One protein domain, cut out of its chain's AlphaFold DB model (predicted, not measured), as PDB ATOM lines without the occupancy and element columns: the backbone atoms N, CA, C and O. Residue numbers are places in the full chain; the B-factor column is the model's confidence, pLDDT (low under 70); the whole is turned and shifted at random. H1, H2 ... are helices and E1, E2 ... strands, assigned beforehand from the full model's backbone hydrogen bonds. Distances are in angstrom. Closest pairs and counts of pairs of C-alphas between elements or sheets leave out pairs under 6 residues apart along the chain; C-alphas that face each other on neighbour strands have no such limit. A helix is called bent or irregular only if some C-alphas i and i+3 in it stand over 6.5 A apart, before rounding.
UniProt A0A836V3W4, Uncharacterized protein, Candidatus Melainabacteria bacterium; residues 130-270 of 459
ATOM      1  N   SER A 130      26.829  32.621  51.486       95.38
ATOM      2  CA  SER A 130      25.645  32.096  52.184       95.38
ATOM      3  C   SER A 130      24.326  32.389  51.459       95.38
ATOM      4  O   SER A 130      23.347  31.662  51.634       95.38
ATOM      5  N   LYS A 131      24.284  33.433  50.623       94.62
ATOM      6  CA  LYS A 131      23.100  33.806  49.837       94.62
ATOM      7  C   LYS A 131      22.883  32.886  48.639       94.62
ATOM      8  O   LYS A 131      21.758  32.757  48.174       94.62
ATOM      9  N   LEU A 132      23.929  32.199  48.175       94.06
ATOM     10  CA  LEU A 132      23.911  31.407  46.941       94.06
ATOM     11  C   LEU A 132      23.450  29.953  47.131       94.06
ATOM     12  O   LEU A 132      23.392  29.204  46.163       94.06
ATOM     13  N   GLY A 133      23.093  29.554  48.356       93.31
ATOM     14  CA  GLY A 133      22.716  28.179  48.699       93.31
ATOM     15  C   GLY A 133      23.882  27.354  49.252       93.31
ATOM     16  O   GLY A 133      25.048  27.686  49.054       93.31
ATOM     17  N   LYS A 134      23.566  26.265  49.967       94.25
ATOM     18  CA  LYS A 134      24.542  25.489  50.764       94.25
ATOM     19  C   LYS A 134      25.683  24.900  49.930       94.25
ATOM     20  O   LYS A 134      26.833  24.919  50.366       94.25
ATOM     21  N   ASP A 135      25.367  24.391  48.743       91.75
ATOM     22  CA  ASP A 135      26.357  23.736  47.882       91.75
ATOM     23  C   ASP A 135      27.315  24.761  47.264       91.75
ATOM     24  O   ASP A 135      28.534  24.574  47.296       91.75
ATOM     25  N   ALA A 136      26.776  25.886  46.779       93.00
ATOM     26  CA  ALA A 136      27.568  26.999  46.265       93.00
ATOM     27  C   ALA A 136      28.416  27.636  47.374       93.00
ATOM     28  O   ALA A 136      29.609  27.863  47.178       93.00
ATOM     29  N   GLU A 137      27.837  27.859  48.556       95.12
ATOM     30  CA  GLU A 137      28.543  28.371  49.730       95.12
ATOM     31  C   GLU A 137      29.752  27.500  50.070       95.12
ATOM     32  O   GLU A 137      30.863  28.015  50.220       95.12
ATOM     33  N   LYS A 138      29.549  26.180  50.167       95.31
ATOM     34  CA  LYS A 138      30.623  25.231  50.452       95.31
ATOM     35  C   LYS A 138      31.728  25.333  49.403       95.31
ATOM     36  O   LYS A 138      32.891  25.469  49.767       95.31
ATOM     37  N   LEU A 139      31.375  25.321  48.117       92.06
ATOM     38  CA  LEU A 139      32.352  25.393  47.030       92.06
ATOM     39  C   LEU A 139      33.149  26.707  47.057       92.06
ATOM     40  O   LEU A 139      34.368  26.693  46.897       92.06
ATOM     41  N   ILE A 140      32.482  27.837  47.285       95.12
ATOM     42  CA  ILE A 140      33.120  29.156  47.339       95.12
ATOM     43  C   ILE A 140      34.059  29.254  48.545       95.12
ATOM     44  O   ILE A 140      35.193  29.707  48.397       95.12
ATOM     45  N   ARG A 141      33.634  28.775  49.724       95.94
ATOM     46  CA  ARG A 141      34.468  28.760  50.937       95.94
ATOM     47  C   ARG A 141      35.671  27.829  50.799       95.94
ATOM     48  O   ARG A 141      36.785  28.255  51.101       95.94
ATOM     49  N   ASP A 142      35.468  26.608  50.302       95.44
ATOM     50  CA  ASP A 142      36.533  25.611  50.112       95.44
ATOM     51  C   ASP A 142      37.636  26.141  49.183       95.44
ATOM     52  O   ASP A 142      38.822  25.884  49.397       95.44
ATOM     53  N   ASN A 143      37.253  26.948  48.191       95.69
ATOM     54  CA  ASN A 143      38.178  27.546  47.234       95.69
ATOM     55  C   ASN A 143      38.618  28.968  47.596       95.69
ATOM     56  O   ASN A 143      39.400  29.555  46.852       95.69
ATOM     57  N   LYS A 144      38.150  29.526  48.722       95.88
ATOM     58  CA  LYS A 144      38.383  30.925  49.127       95.88
ATOM     59  C   LYS A 144      38.071  31.917  47.997       95.88
ATOM     60  O   LYS A 144      38.809  32.879  47.785       95.88
ATOM     61  N   ALA A 145      37.018  31.638  47.235       95.81
ATOM     62  CA  ALA A 145      36.618  32.485  46.128       95.81
ATOM     63  C   ALA A 145      35.895  33.735  46.650       95.81
ATOM     64  O   ALA A 145      35.138  33.676  47.619       95.81
ATOM     65  N   THR A 146      36.133  34.870  46.000       93.88
ATOM     66  CA  THR A 146      35.428  36.134  46.251       93.88
ATOM     67  C   THR A 146      34.626  36.488  45.012       93.88
ATOM     68  O   THR A 146      35.141  36.373  43.900       93.88
ATOM     69  N   ILE A 147      33.370  36.892  45.196       95.56
ATOM     70  CA  ILE A 147      32.476  37.246  44.095       95.56
ATOM     71  C   ILE A 147      32.084  38.711  44.234       95.56
ATOM     72  O   ILE A 147      31.491  39.110  45.236       95.56
ATOM     73  N   ILE A 148      32.419  39.495  43.217       94.19
ATOM     74  CA  ILE A 148      32.136  40.922  43.129       94.19
ATOM     75  C   ILE A 148      31.226  41.147  41.930       94.19
ATOM     76  O   ILE A 148      31.470  40.623  40.845       94.19
ATOM     77  N   VAL A 149      30.176  41.931  42.125       95.62
ATOM     78  CA  VAL A 149      29.242  42.328  41.072       95.62
ATOM     79  C   VAL A 149      29.328  43.821  40.903       95.62
ATOM     80  O   VAL A 149      29.177  44.556  41.873       95.62
ATOM     81  N   VAL A 150      29.559  44.265  39.677       95.31
ATOM     82  CA  VAL A 150      29.636  45.672  39.312       95.31
ATOM     83  C   VAL A 150      28.521  45.972  38.325       95.31
ATOM     84  O   VAL A 150      28.359  45.272  37.332       95.31
ATOM     85  N   LYS A 151      27.740  47.011  38.590       94.62
ATOM     86  CA  LYS A 151      26.746  47.518  37.653       94.62
ATOM     87  C   LYS A 151      27.450  48.347  36.584       94.62
ATOM     88  O   LYS A 151      28.103  49.340  36.904       94.62
ATOM     89  N   ASP A 152      27.296  47.942  35.331       92.44
ATOM     90  CA  ASP A 152      27.772  48.707  34.189       92.44
ATOM     91  C   ASP A 152      26.948  49.999  34.050       92.44
ATOM     92  O   ASP A 152      25.717  49.990  34.179       92.44
ATOM     93  N   LYS A 153      27.632  51.125  33.826       84.75
ATOM     94  CA  LYS A 153      27.005  52.449  33.720       84.75
ATOM     95  C   LYS A 153      26.173  52.580  32.453       84.75
ATOM     96  O   LYS A 153      25.132  53.234  32.490       84.75
ATOM     97  N   ASP A 154      26.642  51.979  31.364       85.19
ATOM     98  CA  ASP A 154      26.166  52.317  30.026       85.19
ATOM     99  C   ASP A 154      25.068  51.365  29.548       85.19
ATOM    100  O   ASP A 154      24.101  51.785  28.914       85.19
ATOM    101  N   GLU A 155      25.177  50.083  29.893       80.25
ATOM    102  CA  GLU A 155      24.323  49.041  29.317       80.25
ATOM    103  C   GLU A 155      23.257  48.513  30.288       80.25
ATOM    104  O   GLU A 155      22.388  47.740  29.894       80.25
ATOM    105  N   GLY A 156      23.315  48.902  31.568       85.50
ATOM    106  CA  GLY A 156      22.476  48.311  32.620       85.50
ATOM    107  C   GLY A 156      22.792  46.837  32.907       85.50
ATOM    108  O   GLY A 156      22.075  46.194  33.674       85.50
ATOM    109  N   ASN A 157      23.864  46.324  32.305       92.94
ATOM    110  CA  ASN A 157      24.385  44.979  32.482       92.94
ATOM    111  C   ASN A 157      25.150  44.877  33.810       92.94
ATOM    112  O   ASN A 157      25.631  45.877  34.347       92.94
ATOM    113  N   PHE A 158      25.295  43.667  34.348       96.00
ATOM    114  CA  PHE A 158      26.104  43.432  35.545       96.00
ATOM    115  C   PHE A 158      27.383  42.686  35.182       96.00
ATOM    116  O   PHE A 158      27.332  41.579  34.659       96.00
ATOM    117  N   ILE A 159      28.542  43.252  35.490       95.75
ATOM    118  CA  ILE A 159      29.828  42.574  35.360       95.75
ATOM    119  C   ILE A 159      30.077  41.796  36.647       95.75
ATOM    120  O   ILE A 159      30.215  42.363  37.728       95.75
ATOM    121  N   VAL A 160      30.133  40.480  36.529       96.38
ATOM    122  CA  VAL A 160      30.420  39.566  37.628       96.38
ATOM    123  C   VAL A 160      31.872  39.144  37.539       96.38
ATOM    124  O   VAL A 160      32.291  38.566  36.538       96.38
ATOM    125  N   THR A 161      32.612  39.381  38.613       96.12
ATOM    126  CA  THR A 161      34.006  38.986  38.768       96.12
ATOM    127  C   THR A 161      34.117  37.969  39.892       96.12
ATOM    128  O   THR A 161      33.750  38.242  41.034       96.12
ATOM    129  N   VAL A 162      34.643  36.789  39.576       96.62
ATOM    130  CA  VAL A 162      34.967  35.745  40.550       96.62
ATOM    131  C   VAL A 162      36.482  35.615  40.624       96.62
ATOM    132  O   VAL A 162      37.133  35.248  39.642       96.62
ATOM    133  N   THR A 163      37.041  35.903  41.793       95.75
ATOM    134  CA  THR A 163      38.476  35.788  42.065       95.75
ATOM    135  C   THR A 163      38.733  34.562  42.921       95.75
ATOM    136  O   THR A 163      38.129  34.395  43.978       95.75
ATOM    137  N   ILE A 164      39.649  33.710  42.471       96.38
ATOM    138  CA  ILE A 164      40.024  32.456  43.116       96.38
ATOM    139  C   ILE A 164      41.553  32.445  43.266       96.38
ATOM    140  O   ILE A 164      42.261  32.747  42.303       96.38
ATOM    141  N   PRO A 165      42.113  32.091  44.438       95.19
ATOM    142  CA  PRO A 165      43.563  32.090  44.650       95.19
ATOM    143  C   PRO A 165      44.305  31.138  43.704       95.19
ATOM    144  O   PRO A 165      45.407  31.438  43.234       95.19
ATOM    145  N   ASN A 166      43.689  29.993  43.407       95.94
ATOM    146  CA  ASN A 166      44.251  28.951  42.561       95.94
ATOM    147  C   ASN A 166      43.273  28.586  41.448       95.94
ATOM    148  O   ASN A 166      42.061  28.628  41.638       95.94
ATOM    149  N   ARG A 167      43.821  28.188  40.298       96.00
ATOM    150  CA  ARG A 167      43.035  27.587  39.221       96.00
ATOM    151  C   ARG A 167      42.384  26.306  39.743       96.00
ATOM    152  O   ARG A 167      43.067  25.489  40.358       96.00
ATOM    153  N   ILE A 168      41.091  26.146  39.492       96.12
ATOM    154  CA  ILE A 168      40.330  24.946  39.855       96.12
ATOM    155  C   ILE A 168      40.152  24.113  38.594       96.12
ATOM    156  O   ILE A 168      39.759  24.652  37.560       96.12
ATOM    157  N   GLU A 169      40.400  22.812  38.688       96.38
ATOM    158  CA  GLU A 169      40.053  21.831  37.664       96.38
ATOM    159  C   GLU A 169      39.222  20.730  38.318       96.38
ATOM    160  O   GLU A 169      39.652  20.134  39.304       96.38
ATOM    161  N   ASN A 170      38.035  20.464  37.779       95.19
ATOM    162  CA  ASN A 170      37.155  19.409  38.265       95.19
ATOM    163  C   ASN A 170      36.893  18.407  37.148       95.19
ATOM    164  O   ASN A 170      36.595  18.796  36.018       95.19
ATOM    165  N   ASN A 171      36.981  17.122  37.484       96.00
ATOM    166  CA  ASN A 171      36.598  16.050  36.579       96.00
ATOM    167  C   ASN A 171      35.077  15.862  36.630       96.00
ATOM    168  O   ASN A 171      34.492  15.794  37.710       96.00
ATOM    169  N   THR A 172      34.447  15.806  35.467       93.44
ATOM    170  CA  THR A 172      32.993  15.655  35.303       93.44
ATOM    171  C   THR A 172      32.561  14.193  35.208       93.44
ATOM    172  O   THR A 172      31.396  13.893  35.445       93.44
ATOM    173  N   GLY A 173      33.479  13.280  34.873       93.75
ATOM    174  CA  GLY A 173      33.197  11.859  34.657       93.75
ATOM    175  C   GLY A 173      32.406  11.548  33.379       93.75
ATOM    176  O   GLY A 173      32.042  10.394  33.173       93.75
ATOM    177  N   ASP A 174      32.142  12.551  32.540       94.25
ATOM    178  CA  ASP A 174      31.430  12.413  31.269       94.25
ATOM    179  C   ASP A 174      32.409  12.056  30.130       94.25
ATOM    180  O   ASP A 174      33.595  12.398  30.153       94.25
ATOM    181  N   ASP A 175      31.934  11.276  29.159       95.00
ATOM    182  CA  ASP A 175      32.746  10.709  28.078       95.00
ATOM    183  C   ASP A 175      33.075  11.724  26.973       95.00
ATOM    184  O   ASP A 175      34.028  11.537  26.213       95.00
ATOM    185  N   LYS A 176      32.304  12.812  26.882       94.00
ATOM    186  CA  LYS A 176      32.478  13.893  25.904       94.00
ATOM    187  C   LYS A 176      33.186  15.085  26.520       94.00
ATOM    188  O   LYS A 176      34.000  15.724  25.847       94.00
ATOM    189  N   VAL A 177      32.879  15.379  27.776       95.31
ATOM    190  CA  VAL A 177      33.514  16.412  28.588       95.31
ATOM    191  C   VAL A 177      34.024  15.739  29.846       95.31
ATOM    192  O   VAL A 177      33.221  15.359  30.682       95.31
ATOM    193  N   ASP A 178      35.335  15.609  30.005       96.31
ATOM    194  CA  ASP A 178      35.963  14.972  31.171       96.31
ATOM    195  C   ASP A 178      36.432  15.983  32.219       96.31
ATOM    196  O   ASP A 178      36.617  15.612  33.376       96.31
ATOM    197  N   GLN A 179      36.658  17.247  31.844       97.31
ATOM    198  CA  GLN A 179      37.139  18.272  32.770       97.31
ATOM    199  C   GLN A 179      36.520  19.647  32.518       97.31
ATOM    200  O   GLN A 179      36.299  20.072  31.382       97.31
ATOM    201  N   ILE A 180      36.331  20.390  33.602       97.00
ATOM    202  CA  ILE A 180      36.040  21.825  33.599       97.00
ATOM    203  C   ILE A 180      37.114  22.556  34.396       97.00
ATOM    204  O   ILE A 180      37.627  22.027  35.382       97.00
ATOM    205  N   ALA A 181      37.454  23.772  33.979       97.56
ATOM    206  CA  ALA A 181      38.445  24.586  34.659       97.56
ATOM    207  C   ALA A 181      37.992  26.035  34.827       97.56
ATOM    208  O   ALA A 181      37.479  26.652  33.892       97.56
ATOM    209  N   MET A 182      38.258  26.586  36.008       97.88
ATOM    210  CA  MET A 182      38.120  28.007  36.315       97.88
ATOM    211  C   MET A 182      39.505  28.590  36.581       97.88
ATOM    212  O   MET A 182      40.235  28.117  37.451       97.88
ATOM    213  N   GLU A 183      39.875  29.605  35.808       97.94
ATOM    214  CA  GLU A 183      41.085  30.391  36.020       97.94
ATOM    215  C   GLU A 183      40.978  31.216  37.311       97.94
ATOM    216  O   GLU A 183      39.904  31.375  37.890       97.94
ATOM    217  N   LYS A 184      42.107  31.783  37.758       97.44
ATOM    218  CA  LYS A 184      42.161  32.619  38.973       97.44
ATOM    219  C   LYS A 184      41.218  33.824  38.931       97.44
ATOM    220  O   LYS A 184      40.808  34.322  39.974       97.44
ATOM    221  N   LEU A 185      40.910  34.308  37.733       96.69
ATOM    222  CA  LEU A 185      39.991  35.407  37.503       96.69
ATOM    223  C   LEU A 185      38.985  34.982  36.440       96.69
ATOM    224  O   LEU A 185      39.357  34.738  35.288       96.69
ATOM    225  N   VAL A 186      37.720  34.905  36.832       97.81
ATOM    226  CA  VAL A 186      36.595  34.662  35.932       97.81
ATOM    227  C   VAL A 186      35.765  35.933  35.865       97.81
ATOM    228  O   VAL A 186      35.442  36.510  36.899       97.81
ATOM    229  N   THR A 187      35.434  36.376  34.657       97.19
ATOM    230  CA  THR A 187      34.560  37.540  34.442       97.19
ATOM    231  C   THR A 187      33.436  37.173  33.489       97.19
ATOM    232  O   THR A 187      33.647  36.368  32.583       97.19
ATOM    233  N   LEU A 188      32.239  37.713  33.708       97.81
ATOM    234  CA  LEU A 188      31.096  37.556  32.809       97.81
ATOM    235  C   LEU A 188      30.144  38.745  32.924       97.81
ATOM    236  O   LEU A 188      30.064  39.376  33.973       97.81
ATOM    237  N   ASN A 189      29.388  39.005  31.863       96.75
ATOM    238  CA  ASN A 189      28.307  39.984  31.848       96.75
ATOM    239  C   ASN A 189      26.983  39.250  32.068       96.75
ATOM    240  O   ASN A 189      26.642  38.357  31.291       96.75
ATOM    241  N   LEU A 190      26.246  39.613  33.107       96.88
ATOM    242  CA  LEU A 190      24.972  39.030  33.488       96.88
ATOM    243  C   LEU A 190      23.827  39.998  33.197       96.88
ATOM    244  O   LEU A 190      23.796  41.108  33.727       96.88
ATOM    245  N   ASN A 191      22.861  39.522  32.412       95.94
ATOM    246  CA  ASN A 191      21.712  40.297  31.961       95.94
ATOM    247  C   ASN A 191      20.420  39.514  32.237       95.94
ATOM    248  O   ASN A 191      20.315  38.346  31.857       95.94
ATOM    249  N   GLU A 192      19.431  40.152  32.864       95.56
ATOM    250  CA  GLU A 192      18.076  39.610  33.038       95.56
ATOM    251  C   GLU A 192      17.140  40.260  32.009       95.56
ATOM    252  O   GLU A 192      16.978  41.479  31.961       95.56
ATOM    253  N   GLY A 193      16.549  39.440  31.143       95.50
ATOM    254  CA  GLY A 193      15.538  39.855  30.182       95.50
ATOM    255  C   GLY A 193      14.191  40.110  30.855       95.50
ATOM    256  O   GLY A 193      13.848  39.516  31.875       95.50
ATOM    257  N   THR A 194      13.371  40.960  30.238       94.50
ATOM    258  CA  THR A 194      12.005  41.268  30.713       94.50
ATOM    259  C   THR A 194      11.068  40.054  30.710       94.50
ATOM    260  O   THR A 194      10.047  40.050  31.393       94.50
ATOM    261  N   ASP A 195      11.424  39.009  29.967       94.75
ATOM    262  CA  ASP A 195      10.742  37.718  29.911       94.75
ATOM    263  C   ASP A 195      11.168  36.747  31.032       94.75
ATOM    264  O   ASP A 195      10.664  35.622  31.104       94.75
ATOM    265  N   GLY A 196      12.076  37.172  31.919       93.69
ATOM    266  CA  GLY A 196      12.656  36.352  32.984       93.69
ATOM    267  C   GLY A 196      13.745  35.393  32.498       93.69
ATOM    268  O   GLY A 196      14.114  34.464  33.227       93.69
ATOM    269  N   THR A 197      14.236  35.575  31.266       96.81
ATOM    270  CA  THR A 197      15.449  34.898  30.802       96.81
ATOM    271  C   THR A 197      16.674  35.535  31.436       96.81
ATOM    272  O   THR A 197      16.716  36.736  31.673       96.81
ATOM    273  N   VAL A 198      17.691  34.730  31.720       97.19
ATOM    274  CA  VAL A 198      18.955  35.223  32.277       97.19
ATOM    275  C   VAL A 198      20.075  34.801  31.350       97.19
ATOM    276  O   VAL A 198      20.165  33.633  30.979       97.19
ATOM    277  N   ALA A 199      20.919  35.740  30.945       97.50
ATOM    278  CA  ALA A 199      22.037  35.491  30.050       97.50
ATOM    279  C   ALA A 199      23.347  35.900  30.721       97.50
ATOM    280  O   ALA A 199      23.516  37.048  31.117       97.50
ATOM    281  N   ALA A 200      24.279  34.957  30.809       97.81
ATOM    282  CA  ALA A 200      25.683  35.214  31.071       97.81
ATOM    283  C   ALA A 200      26.418  35.250  29.725       97.81
ATOM    284  O   ALA A 200      26.387  34.285  28.965       97.81
ATOM    285  N   THR A 201      27.070  36.359  29.410       97.69
ATOM    286  CA  THR A 201      27.797  36.585  28.153       97.69
ATOM    287  C   THR A 201      29.210  37.076  28.445       97.69
ATOM    288  O   THR A 201      29.544  37.345  29.596       97.69
ATOM    289  N   ASN A 202      30.058  37.162  27.415       97.06
ATOM    290  CA  ASN A 202      31.444  37.625  27.548       97.06
ATOM    291  C   ASN A 202      32.215  36.878  28.654       97.06
ATOM    292  O   ASN A 202      32.983  37.473  29.408       97.06
ATOM    293  N   ILE A 203      31.963  35.572  28.780       97.94
ATOM    294  CA  ILE A 203      32.559  34.757  29.836       97.94
ATOM    295  C   ILE A 203      34.056  34.595  29.539       97.94
ATOM    296  O   ILE A 203      34.455  34.151  28.460       97.94
ATOM    297  N   LYS A 204      34.903  34.945  30.508       97.94
ATOM    298  CA  LYS A 204      36.363  34.782  30.456       97.94
ATOM    299  C   LYS A 204      36.834  33.985  31.659       97.94
ATOM    300  O   LYS A 204      36.265  34.086  32.738       97.94
ATOM    301  N   GLY A 205      37.899  33.208  31.475       97.44
ATOM    302  CA  GLY A 205      38.490  32.404  32.547       97.44
ATOM    303  C   GLY A 205      37.757  31.092  32.844       97.44
ATOM    304  O   GLY A 205      38.159  30.379  33.753       97.44
ATOM    305  N   PHE A 206      36.724  30.732  32.078       97.94
ATOM    306  CA  PHE A 206      36.033  29.447  32.210       97.94
ATOM    307  C   PHE A 206      36.310  28.566  30.986       97.94
ATOM    308  O   PHE A 206      36.059  28.967  29.846       97.94
ATOM    309  N   LYS A 207      36.832  27.357  31.211       97.69
ATOM    310  CA  LYS A 207      37.237  26.422  30.154       97.69
ATOM    311  C   LYS A 207      36.626  25.040  30.355       97.69
ATOM    312  O   LYS A 207      36.407  24.599  31.478       97.69
ATOM    313  N   ILE A 208      36.399  24.350  29.244       97.56
ATOM    314  CA  ILE A 208      35.840  22.998  29.191       97.56
ATOM    315  C   ILE A 208      36.790  22.136  28.362       97.56
ATOM    316  O   ILE A 208      37.202  22.555  27.278       97.56
ATOM    317  N   HIS A 209      37.172  20.961  28.853       97.50
ATOM    318  CA  HIS A 209      37.965  20.002  28.093       97.50
ATOM    319  C   HIS A 209      37.030  19.041  27.357       97.50
ATOM    320  O   HIS A 209      36.168  18.413  27.962       97.50
ATOM    321  N   VAL A 210      37.177  18.967  26.035       96.50
ATOM    322  CA  VAL A 210      36.380  18.083  25.179       96.50
ATOM    323  C   VAL A 210      37.225  16.868  24.825       96.50
ATOM    324  O   VAL A 210      38.201  16.994  24.077       96.50
ATOM    325  N   VAL A 211      36.832  15.697  25.326       95.44
ATOM    326  CA  VAL A 211      37.567  14.426  25.201       95.44
ATOM    327  C   VAL A 211      37.760  14.044  23.742       95.44
ATOM    328  O   VAL A 211      38.881  13.786  23.305       95.44
ATOM    329  N   GLU A 212      36.674  14.070  22.964       94.75
ATOM    330  CA  GLU A 212      36.663  13.649  21.557       94.75
ATOM    331  C   GLU A 212      37.683  14.433  20.716       94.75
ATOM    332  O   GLU A 212      38.317  13.895  19.810       94.75
ATOM    333  N   LYS A 213      37.864  15.719  21.038       94.12
ATOM    334  CA  LYS A 213      38.779  16.619  20.330       94.12
ATOM    335  C   LYS A 213      40.108  16.831  21.062       94.12
ATOM    336  O   LYS A 213      40.964  17.536  20.536       94.12
ATOM    337  N   LYS A 214      40.282  16.231  22.247       95.62
ATOM    338  CA  LYS A 214      41.450  16.372  23.134       95.62
ATOM    339  C   LYS A 214      41.885  17.829  23.300       95.62
ATOM    340  O   LYS A 214      43.054  18.171  23.115       95.62
ATOM    341  N   MET A 215      40.923  18.716  23.548       96.44
ATOM    342  CA  MET A 215      41.196  20.149  23.557       96.44
ATOM    343  C   MET A 215      40.350  20.909  24.572       96.44
ATOM    344  O   MET A 215      39.162  20.650  24.738       96.44
ATOM    345  N   TRP A 216      40.960  21.931  25.170       97.38
ATOM    346  CA  TRP A 216      40.255  22.951  25.940       97.38
ATOM    347  C   TRP A 216      39.562  23.948  25.015       97.38
ATOM    348  O   TRP A 216      40.214  24.486  24.112       97.38
ATOM    349  N   VAL A 217      38.283  24.209  25.270       97.88
ATOM    350  CA  VAL A 217      37.464  25.258  24.649       97.88
ATOM    351  C   VAL A 217      37.039  26.278  25.705       97.88
ATOM    352  O   VAL A 217      36.934  25.947  26.886       97.88
ATOM    353  N   ASN A 218      36.810  27.523  25.289       97.94
ATOM    354  CA  ASN A 218      36.334  28.565  26.194       97.94
ATOM    355  C   ASN A 218      34.812  28.506  26.268       97.94
ATOM    356  O   ASN A 218      34.149  28.406  25.231       97.94
ATOM    357  N   LEU A 219      34.266  28.604  27.476       98.00
ATOM    358  CA  LEU A 219      32.853  28.900  27.648       98.00
ATOM    359  C   LEU A 219      32.640  30.380  27.314       98.00
ATOM    360  O   LEU A 219      33.349  31.224  27.848       98.00
ATOM    361  N   LEU A 220      31.713  30.682  26.406       97.88
ATOM    362  CA  LEU A 220      31.519  32.035  25.870       97.88
ATOM    363  C   LEU A 220      30.226  32.674  26.377       97.88
ATOM    364  O   LEU A 220      30.203  33.868  26.680       97.88
ATOM    365  N   ALA A 221      29.156  31.880  26.457       98.19
ATOM    366  CA  ALA A 221      27.861  32.330  26.941       98.19
ATOM    367  C   ALA A 221      27.050  31.181  27.554       98.19
ATOM    368  O   ALA A 221      27.217  30.016  27.186       98.19
ATOM    369  N   ALA A 222      26.137  31.528  28.451       98.00
ATOM    370  CA  ALA A 222      25.092  30.657  28.963       98.00
ATOM    371  C   ALA A 222      23.774  31.437  29.011       98.00
ATOM    372  O   ALA A 222      23.732  32.560  29.507       98.00
ATOM    373  N   LYS A 223      22.691  30.854  28.501       98.06
ATOM    374  CA  LYS A 223      21.352  31.447  28.516       98.06
ATOM    375  C   LYS A 223      20.389  30.504  29.218       98.06
ATOM    376  O   LYS A 223      20.215  29.369  28.790       98.06
ATOM    377  N   PHE A 224      19.743  30.999  30.261       97.75
ATOM    378  CA  PHE A 224      18.738  30.305  31.048       97.75
ATOM    379  C   PHE A 224      17.356  30.808  30.633       97.75
ATOM    380  O   PHE A 224      17.062  32.002  30.735       97.75
ATOM    381  N   ALA A 225      16.508  29.904  30.152       97.88
ATOM    382  CA  ALA A 225      15.133  30.212  29.799       97.88
ATOM    383  C   ALA A 225      14.280  30.540  31.040       97.88
ATOM    384  O   ALA A 225      14.665  30.282  32.188       97.88
ATOM    385  N   LYS A 226      13.086  31.091  30.795       96.44
ATOM    386  CA  LYS A 226      12.021  31.223  31.796       96.44
ATOM    387  C   LYS A 226      11.691  29.836  32.387       96.44
ATOM    388  O   LYS A 226      11.732  28.860  31.635       96.44
ATOM    389  N   PRO A 227      11.360  29.713  33.691       96.06
ATOM    390  CA  PRO A 227      10.989  28.417  34.241       96.06
ATOM    391  C   PRO A 227       9.693  27.923  33.596       96.06
ATOM    392  O   PRO A 227       8.752  28.698  33.389       96.06
ATOM    393  N   ASN A 228       9.670  26.637  33.261       95.06
ATOM    394  CA  ASN A 228       8.487  25.949  32.765       95.06
ATOM    395  C   ASN A 228       7.509  25.638  33.919       95.06
ATOM    396  O   ASN A 228       7.747  25.996  35.074       95.06
ATOM    397  N   GLU A 229       6.403  24.951  33.621       94.75
ATOM    398  CA  GLU A 229       5.379  24.598  34.620       94.75
ATOM    399  C   GLU A 229       5.919  23.727  35.767       94.75
ATOM    400  O   GLU A 229       5.401  23.784  36.881       94.75
ATOM    401  N   THR A 230       6.985  22.956  35.526       92.94
ATOM    402  CA  THR A 230       7.638  22.110  36.537       92.94
ATOM    403  C   THR A 230       8.760  22.830  37.291       92.94
ATOM    404  O   THR A 230       9.405  22.226  38.144       92.94
ATOM    405  N   GLY A 231       9.025  24.104  36.980       93.94
ATOM    406  CA  GLY A 231      10.130  24.888  37.539       93.94
ATOM    407  C   GLY A 231      11.502  24.605  36.914       93.94
ATOM    408  O   GLY A 231      12.480  25.254  37.286       93.94
ATOM    409  N   SER A 232      11.583  23.676  35.958       95.44
ATOM    410  CA  SER A 232      12.797  23.395  35.187       95.44
ATOM    411  C   SER A 232      13.035  24.492  34.149       95.44
ATOM    412  O   SER A 232      12.118  25.219  33.760       95.44
ATOM    413  N   ARG A 233      14.278  24.632  33.690       96.75
ATOM    414  CA  ARG A 233      14.673  25.654  32.713       96.75
ATOM    415  C   ARG A 233      15.503  25.034  31.610       96.75
ATOM    416  O   ARG A 233      16.443  24.301  31.893       96.75
ATOM    417  N   ASP A 234      15.218  25.406  30.371       97.50
ATOM    418  CA  ASP A 234      16.134  25.123  29.274       97.50
ATOM    419  C   ASP A 234      17.358  26.031  29.388       97.50
ATOM    420  O   ASP A 234      17.244  27.253  29.523       97.50
ATOM    421  N   VAL A 235      18.539  25.427  29.345       97.81
ATOM    422  CA  VAL A 235      19.823  26.117  29.414       97.81
ATOM    423  C   VAL A 235      20.560  25.892  28.112       97.81
ATOM    424  O   VAL A 235      20.876  24.758  27.763       97.81
ATOM    425  N   ALA A 236      20.853  26.978  27.405       97.94
ATOM    426  CA  ALA A 236      21.694  26.972  26.221       97.94
ATOM    427  C   ALA A 236      23.111  27.421  26.597       97.94
ATOM    428  O   ALA A 236      23.312  28.548  27.047       97.94
ATOM    429  N   ILE A 237      24.092  26.546  26.406       97.25
ATOM    430  CA  ILE A 237      25.503  26.791  26.702       97.25
ATOM    431  C   ILE A 237      26.264  26.902  25.386       97.25
ATOM    432  O   ILE A 237      26.247  25.971  24.581       97.25
ATOM    433  N   THR A 238      26.957  28.019  25.183       98.12
ATOM    434  CA  THR A 238      27.794  28.265  24.008       98.12
ATOM    435  C   THR A 238      29.265  28.214  24.395       98.12
ATOM    436  O   THR A 238      29.731  28.984  25.238       98.12
ATOM    437  N   ALA A 239      30.015  27.339  23.735       97.56
ATOM    438  CA  ALA A 239      31.460  27.227  23.875       97.56
ATOM    439  C   ALA A 239      32.141  27.358  22.511       97.56
ATOM    440  O   ALA A 239      31.544  27.058  21.475       97.56
ATOM    441  N   GLY A 240      33.396  27.799  22.489       96.25
ATOM    442  CA  GLY A 240      34.113  27.965  21.232       96.25
ATOM    443  C   GLY A 240      35.627  28.027  21.350       96.25
ATOM    444  O   GLY A 240      36.202  28.206  22.428       96.25
ATOM    445  N   LYS A 241      36.277  27.849  20.199       95.88
ATOM    446  CA  LYS A 241      37.727  27.935  20.030       95.88
ATOM    447  C   LYS A 241      38.076  28.267  18.580       95.88
ATOM    448  O   LYS A 241      37.512  27.689  17.661       95.88
ATOM    449  N   MET A 242      39.030  29.184  18.393       94.00
ATOM    450  CA  MET A 242      39.531  29.603  17.070       94.00
ATOM    451  C   MET A 242      38.416  30.042  16.101       94.00
ATOM    452  O   MET A 242      38.408  29.654  14.940       94.00
ATOM    453  N   GLY A 243      37.441  30.813  16.592       93.75
ATOM    454  CA  GLY A 243      36.318  31.307  15.783       93.75
ATOM    455  C   GLY A 243      35.195  30.295  15.533       93.75
ATOM    456  O   GLY A 243      34.132  30.691  15.072       93.75
ATOM    457  N   VAL A 244      35.376  29.018  15.886       94.75
ATOM    458  CA  VAL A 244      34.311  28.008  15.821       94.75
ATOM    459  C   VAL A 244      33.562  27.978  17.149       94.75
ATOM    460  O   VAL A 244      34.175  27.820  18.207       94.75
ATOM    461  N   THR A 245      32.237  28.105  17.099       96.88
ATOM    462  CA  THR A 245      31.352  28.073  18.271       96.88
ATOM    463  C   THR A 245      30.309  26.974  18.140       96.88
ATOM    464  O   THR A 245      29.789  26.742  17.051       96.88
ATOM    465  N   LYS A 246      29.953  26.337  19.254       95.94
ATOM    466  CA  LYS A 246      28.866  25.362  19.339       95.94
ATOM    467  C   LYS A 246      27.974  25.690  20.527       95.94
ATOM    468  O   LYS A 246      28.478  26.001  21.604       95.94
ATOM    469  N   THR A 247      26.666  25.572  20.323       96.81
ATOM    470  CA  THR A 247      25.661  25.731  21.376       96.81
ATOM    471  C   THR A 247      24.989  24.394  21.648       96.81
ATOM    472  O   THR A 247      24.604  23.690  20.716       96.81
ATOM    473  N   VAL A 248      24.853  24.044  22.922       95.50
ATOM    474  CA  VAL A 248      24.124  22.860  23.387       95.50
ATOM    475  C   VAL A 248      23.001  23.328  24.295       95.50
ATOM    476  O   VAL A 248      23.218  24.221  25.107       95.50
ATOM    477  N   THR A 249      21.813  22.747  24.146       96.62
ATOM    478  CA  THR A 249      20.660  23.060  24.998       96.62
ATOM    479  C   THR A 249      20.288  21.843  25.830       96.62
ATOM    480  O   THR A 249      20.232  20.738  25.296       96.62
ATOM    481  N   GLN A 250      20.043  22.044  27.122       95.88
ATOM    482  CA  GLN A 250      19.611  21.002  28.048       95.88
ATOM    483  C   GLN A 250      18.627  21.579  29.067       95.88
ATOM    484  O   GLN A 250      18.845  22.669  29.587       95.88
ATOM    485  N   SER A 251      17.567  20.836  29.382       96.31
ATOM    486  CA  SER A 251      16.678  21.175  30.496       96.31
ATOM    487  C   SER A 251      17.354  20.826  31.823       96.31
ATOM    488  O   SER A 251      17.713  19.669  32.044       96.31
ATOM    489  N   VAL A 252      17.477  21.803  32.720       95.69
ATOM    490  CA  VAL A 252      17.974  21.628  34.093       95.69
ATOM    491  C   VAL A 252      16.844  21.804  35.098       95.69
ATOM    492  O   VAL A 252      15.892  22.556  34.881       95.69
ATOM    493  N   ASP A 253      16.948  21.101  36.212       95.56
ATOM    494  CA  ASP A 253      16.024  21.165  37.330       95.56
ATOM    495  C   ASP A 253      16.169  22.465  38.139       95.56
ATOM    496  O   ASP A 253      17.192  23.154  38.116       95.56
ATOM    497  N   ALA A 254      15.116  22.807  38.886       92.62
ATOM    498  CA  ALA A 254      15.051  24.050  39.654       92.62
ATOM    499  C   ALA A 254      16.195  24.193  40.677       92.62
ATOM    500  O   ALA A 254      16.665  25.306  40.920       92.62
ATOM    501  N   ASN A 255      16.667  23.079  41.249       91.75
ATOM    502  CA  ASN A 255      17.739  23.083  42.248       91.75
ATOM    503  C   ASN A 255      19.072  23.535  41.646       91.75
ATOM    504  O   ASN A 255      19.790  24.308  42.273       91.75
ATOM    505  N   PHE A 256      19.370  23.119  40.413       92.00
ATOM    506  CA  PHE A 256      20.579  23.540  39.707       92.00
ATOM    507  C   PHE A 256      20.606  25.055  39.460       92.00
ATOM    508  O   PHE A 256      21.658  25.689  39.503       92.00
ATOM    509  N   TYR A 257      19.436  25.657  39.233       92.81
ATOM    510  CA  TYR A 257      19.309  27.089  38.970       92.81
ATOM    511  C   TYR A 257      19.297  27.954  40.243       92.81
ATOM    512  O   TYR A 257      19.447  29.171  40.154       92.81
ATOM    513  N   GLN A 258      19.139  27.365  41.431       93.44
ATOM    514  CA  GLN A 258      18.972  28.111  42.682       93.44
ATOM    515  C   GLN A 258      20.107  29.119  42.972       93.44
ATOM    516  O   GLN A 258      19.776  30.255  43.323       93.44
ATOM    517  N   PRO A 259      21.402  28.804  42.753       93.81
ATOM    518  CA  PRO A 259      22.476  29.783  42.925       93.81
ATOM    519  C   PRO A 259      22.386  30.953  41.939       93.81
ATOM    520  O   PRO A 259      22.625  32.095  42.317       93.81
ATOM    521  N   VAL A 260      21.996  30.687  40.687       94.31
ATOM    522  CA  VAL A 260      21.832  31.724  39.653       94.31
ATOM    523  C   VAL A 260      20.643  32.622  39.986       94.31
ATOM    524  O   VAL A 260      20.751  33.839  39.883       94.31
ATOM    525  N   ALA A 261      19.528  32.045  40.439       93.50
ATOM    526  CA  ALA A 261      18.366  32.807  40.887       93.50
ATOM    527  C   ALA A 261      18.715  33.725  42.065       93.50
ATOM    528  O   ALA A 261      18.408  34.912  42.024       93.50
ATOM    529  N   ALA A 262      19.391  33.191  43.087       93.81
ATOM    530  CA  ALA A 262      19.828  33.978  44.236       93.81
ATOM    531  C   ALA A 262      20.749  35.128  43.816       93.81
ATOM    532  O   ALA A 262      20.609  36.250  44.290       93.81
ATOM    533  N   PHE A 263      21.650  34.857  42.875       92.94
ATOM    534  CA  PHE A 263      22.530  35.867  42.320       92.94
ATOM    535  C   PHE A 263      21.757  36.994  41.622       92.94
ATOM    536  O   PHE A 263      22.017  38.168  41.867       92.94
ATOM    537  N   VAL A 264      20.773  36.645  40.792       94.25
ATOM    538  CA  VAL A 264      19.906  37.608  40.098       94.25
ATOM    539  C   VAL A 264      19.097  38.440  41.097       94.25
ATOM    540  O   VAL A 264      19.024  39.657  40.952       94.25
ATOM    541  N   GLU A 265      18.565  37.841  42.161       94.19
ATOM    542  CA  GLU A 265      17.882  38.596  43.222       94.19
ATOM    543  C   GLU A 265      18.818  39.591  43.928       94.19
ATOM    544  O   GLU A 265      18.428  40.731  44.180       94.19
ATOM    545  N   GLU A 266      20.082  39.231  44.167       92.69
ATOM    546  CA  GLU A 266      21.063  40.167  44.730       92.69
ATOM    547  C   GLU A 266      21.379  41.337  43.780       92.69
ATOM    548  O   GLU A 266      21.630  42.453  44.248       92.69
ATOM    549  N   THR A 267      21.306  41.134  42.457       92.06
ATOM    550  CA  THR A 267      21.459  42.237  41.486       92.06
ATOM    551  C   THR A 267      20.302  43.240  41.529       92.06
ATOM    552  O   THR A 267      20.506  44.431  41.291       92.06
ATOM    553  N   LYS A 268      19.096  42.806  41.922       92.50
ATOM    554  CA  LYS A 268      17.916  43.682  42.058       92.50
ATOM    555  C   LYS A 268      18.015  44.633  43.248       92.50
ATOM    556  O   LYS A 268      17.333  45.654  43.277       92.50
ATOM    557  N   LEU A 269      18.878  44.322  44.212       90.62
ATOM    558  CA  LEU A 269      19.112  45.147  45.396       90.62
ATOM    559  C   LEU A 269      20.086  46.311  45.140       90.62
ATOM    560  O   LEU A 269      20.252  47.165  46.011       90.62
ATOM    561  N   PHE A 270      20.718  46.400  43.962       88.06
ATOM    562  CA  PHE A 270      21.586  47.536  43.634       88.06
ATOM    563  C   PHE A 270      20.818  48.862  43.683       88.06
ATOM    564  O   PHE A 270      19.771  49.024  43.058       88.06
TER     565      PHE A 270
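What this domain is: This is residues 130 to 270 of the 459 residues of an uncharacterized protein of Candidatus Melainabacteria bacterium (UniProt A0A836V3W4). One large, twisted antiparallel sheet of eight strands makes an open trough; sharp bends in E4, E5 and E6 fold part of it aside, so that E3 and the part of E4 before residue 184 stand as a flap at an angle to the rest. Helix H2 packs on the sheet at one end of the strands, beside them rather than over any one of them, from Arg 233 of E7 at its first residue to E1 and E2 near its last, and H1 sits off the sheet, close to H2. The printed part has 141 residues, with two named helices and eight named strands in the order H1 E1 E2 E3 E4 E5 E6 E7 E8 H2. The sheet is branched at E4, and the class is mixed, helices and strands. The whole is compact, with a radius of gyration of the C-alphas of 15.2 A, and rounded, with spans of 42 by 36 by 33 A.

How they stand to each other: In the sheet, E4, residues 177 to 192, has three neighbours: E2, residues 158 to 163, and E3, residues 168 to 171, lie on one side of it, and E5, residues 198 to 210, lies on the other side. The pairing is staggered: E4 pairs with E3 over its residues 179 to 182 and with E2 over its residues 185 to 190. E4 bends by 100 degrees at residue 184 and E5 by 89 degrees at residue 204. N 170 and O 180 are 2.9 A apart between E3 and E4, N 160 and O 188 are 2.8 A apart between E2 and E4, and N 189 and O 201 are 2.8 A apart between E4 and E5, each within hydrogen-bond range. On the other side of E2 lies E1, residues 146 to 151, an edge strand; the two form a hairpin, with N 148 and O 161 2.8 A apart. Beyond E5 follow E6, residues 215 to 224, which bends by 55 degrees at residue 220, then E7, residues 233 to 241, and the edge strand E8, residues 244 to 252. N 200 of E5 and O 222 of E6 are 2.8 A apart, N 223 of E6 and O 236 of E7 are 2.8 A apart, and N 237 of E7 and O 248 of E8 are 2.8 A apart, each within hydrogen-bond range. E3 to E8 form a meander, each strand the antiparallel neighbour of the one before. H2, residues 254 to 268, is on the sheet at a height over the sheet of 8.2 A, and lies over none of its strands, but only just: E2 and E4 each have 2 of its C-alphas falling on them. Its closest C-alphas to E7 are those of Ala 254 and Arg 233, 7.1 A apart, and to E2 those of Thr 267 and Phe 158, 7.6 A apart. H1, residues 134 to 142, is not on the sheet. H1 and H2 are close but not clearly touching, with the closest C-alphas, of Ala 136 and Pro 259, 6.7 A apart, and their lines are about perpendicular at 73 degrees. In H1 every O i to N i+4 pair is within hydrogen-bond range; in H2 9 of 11 are.

Where its parts are: H1 begins at C-alpha 134, (24.542, 25.489, 50.764), and spans 12.0 A from first to last C-alpha. E1 spans 16.7 A, E2 15.9 A and E3 10.2 A. E4, the longest strand with 16 residues, runs 28.2 A from C-alpha 177 at (33.514, 16.412, 28.588). E5 spans 25.5 A, E6 25.8 A, E7 26.4 A and E8 25.3 A. H2 spans 20.0 A and ends at C-alpha 268, (17.916, 43.682, 42.058); it is irregular, with C-alphas 256 and 259 7.3 A apart.

The domain as a whole: The two C-alphas farthest apart are those of Glu 212 and Leu 269, at 43.2 A. The printed part has no cut, and no link is long; those from E1 to E2 and from E6 to E7 are short, the others tight. The mean pLDDT of the printed part is 95.2, and no printed residue is under 70.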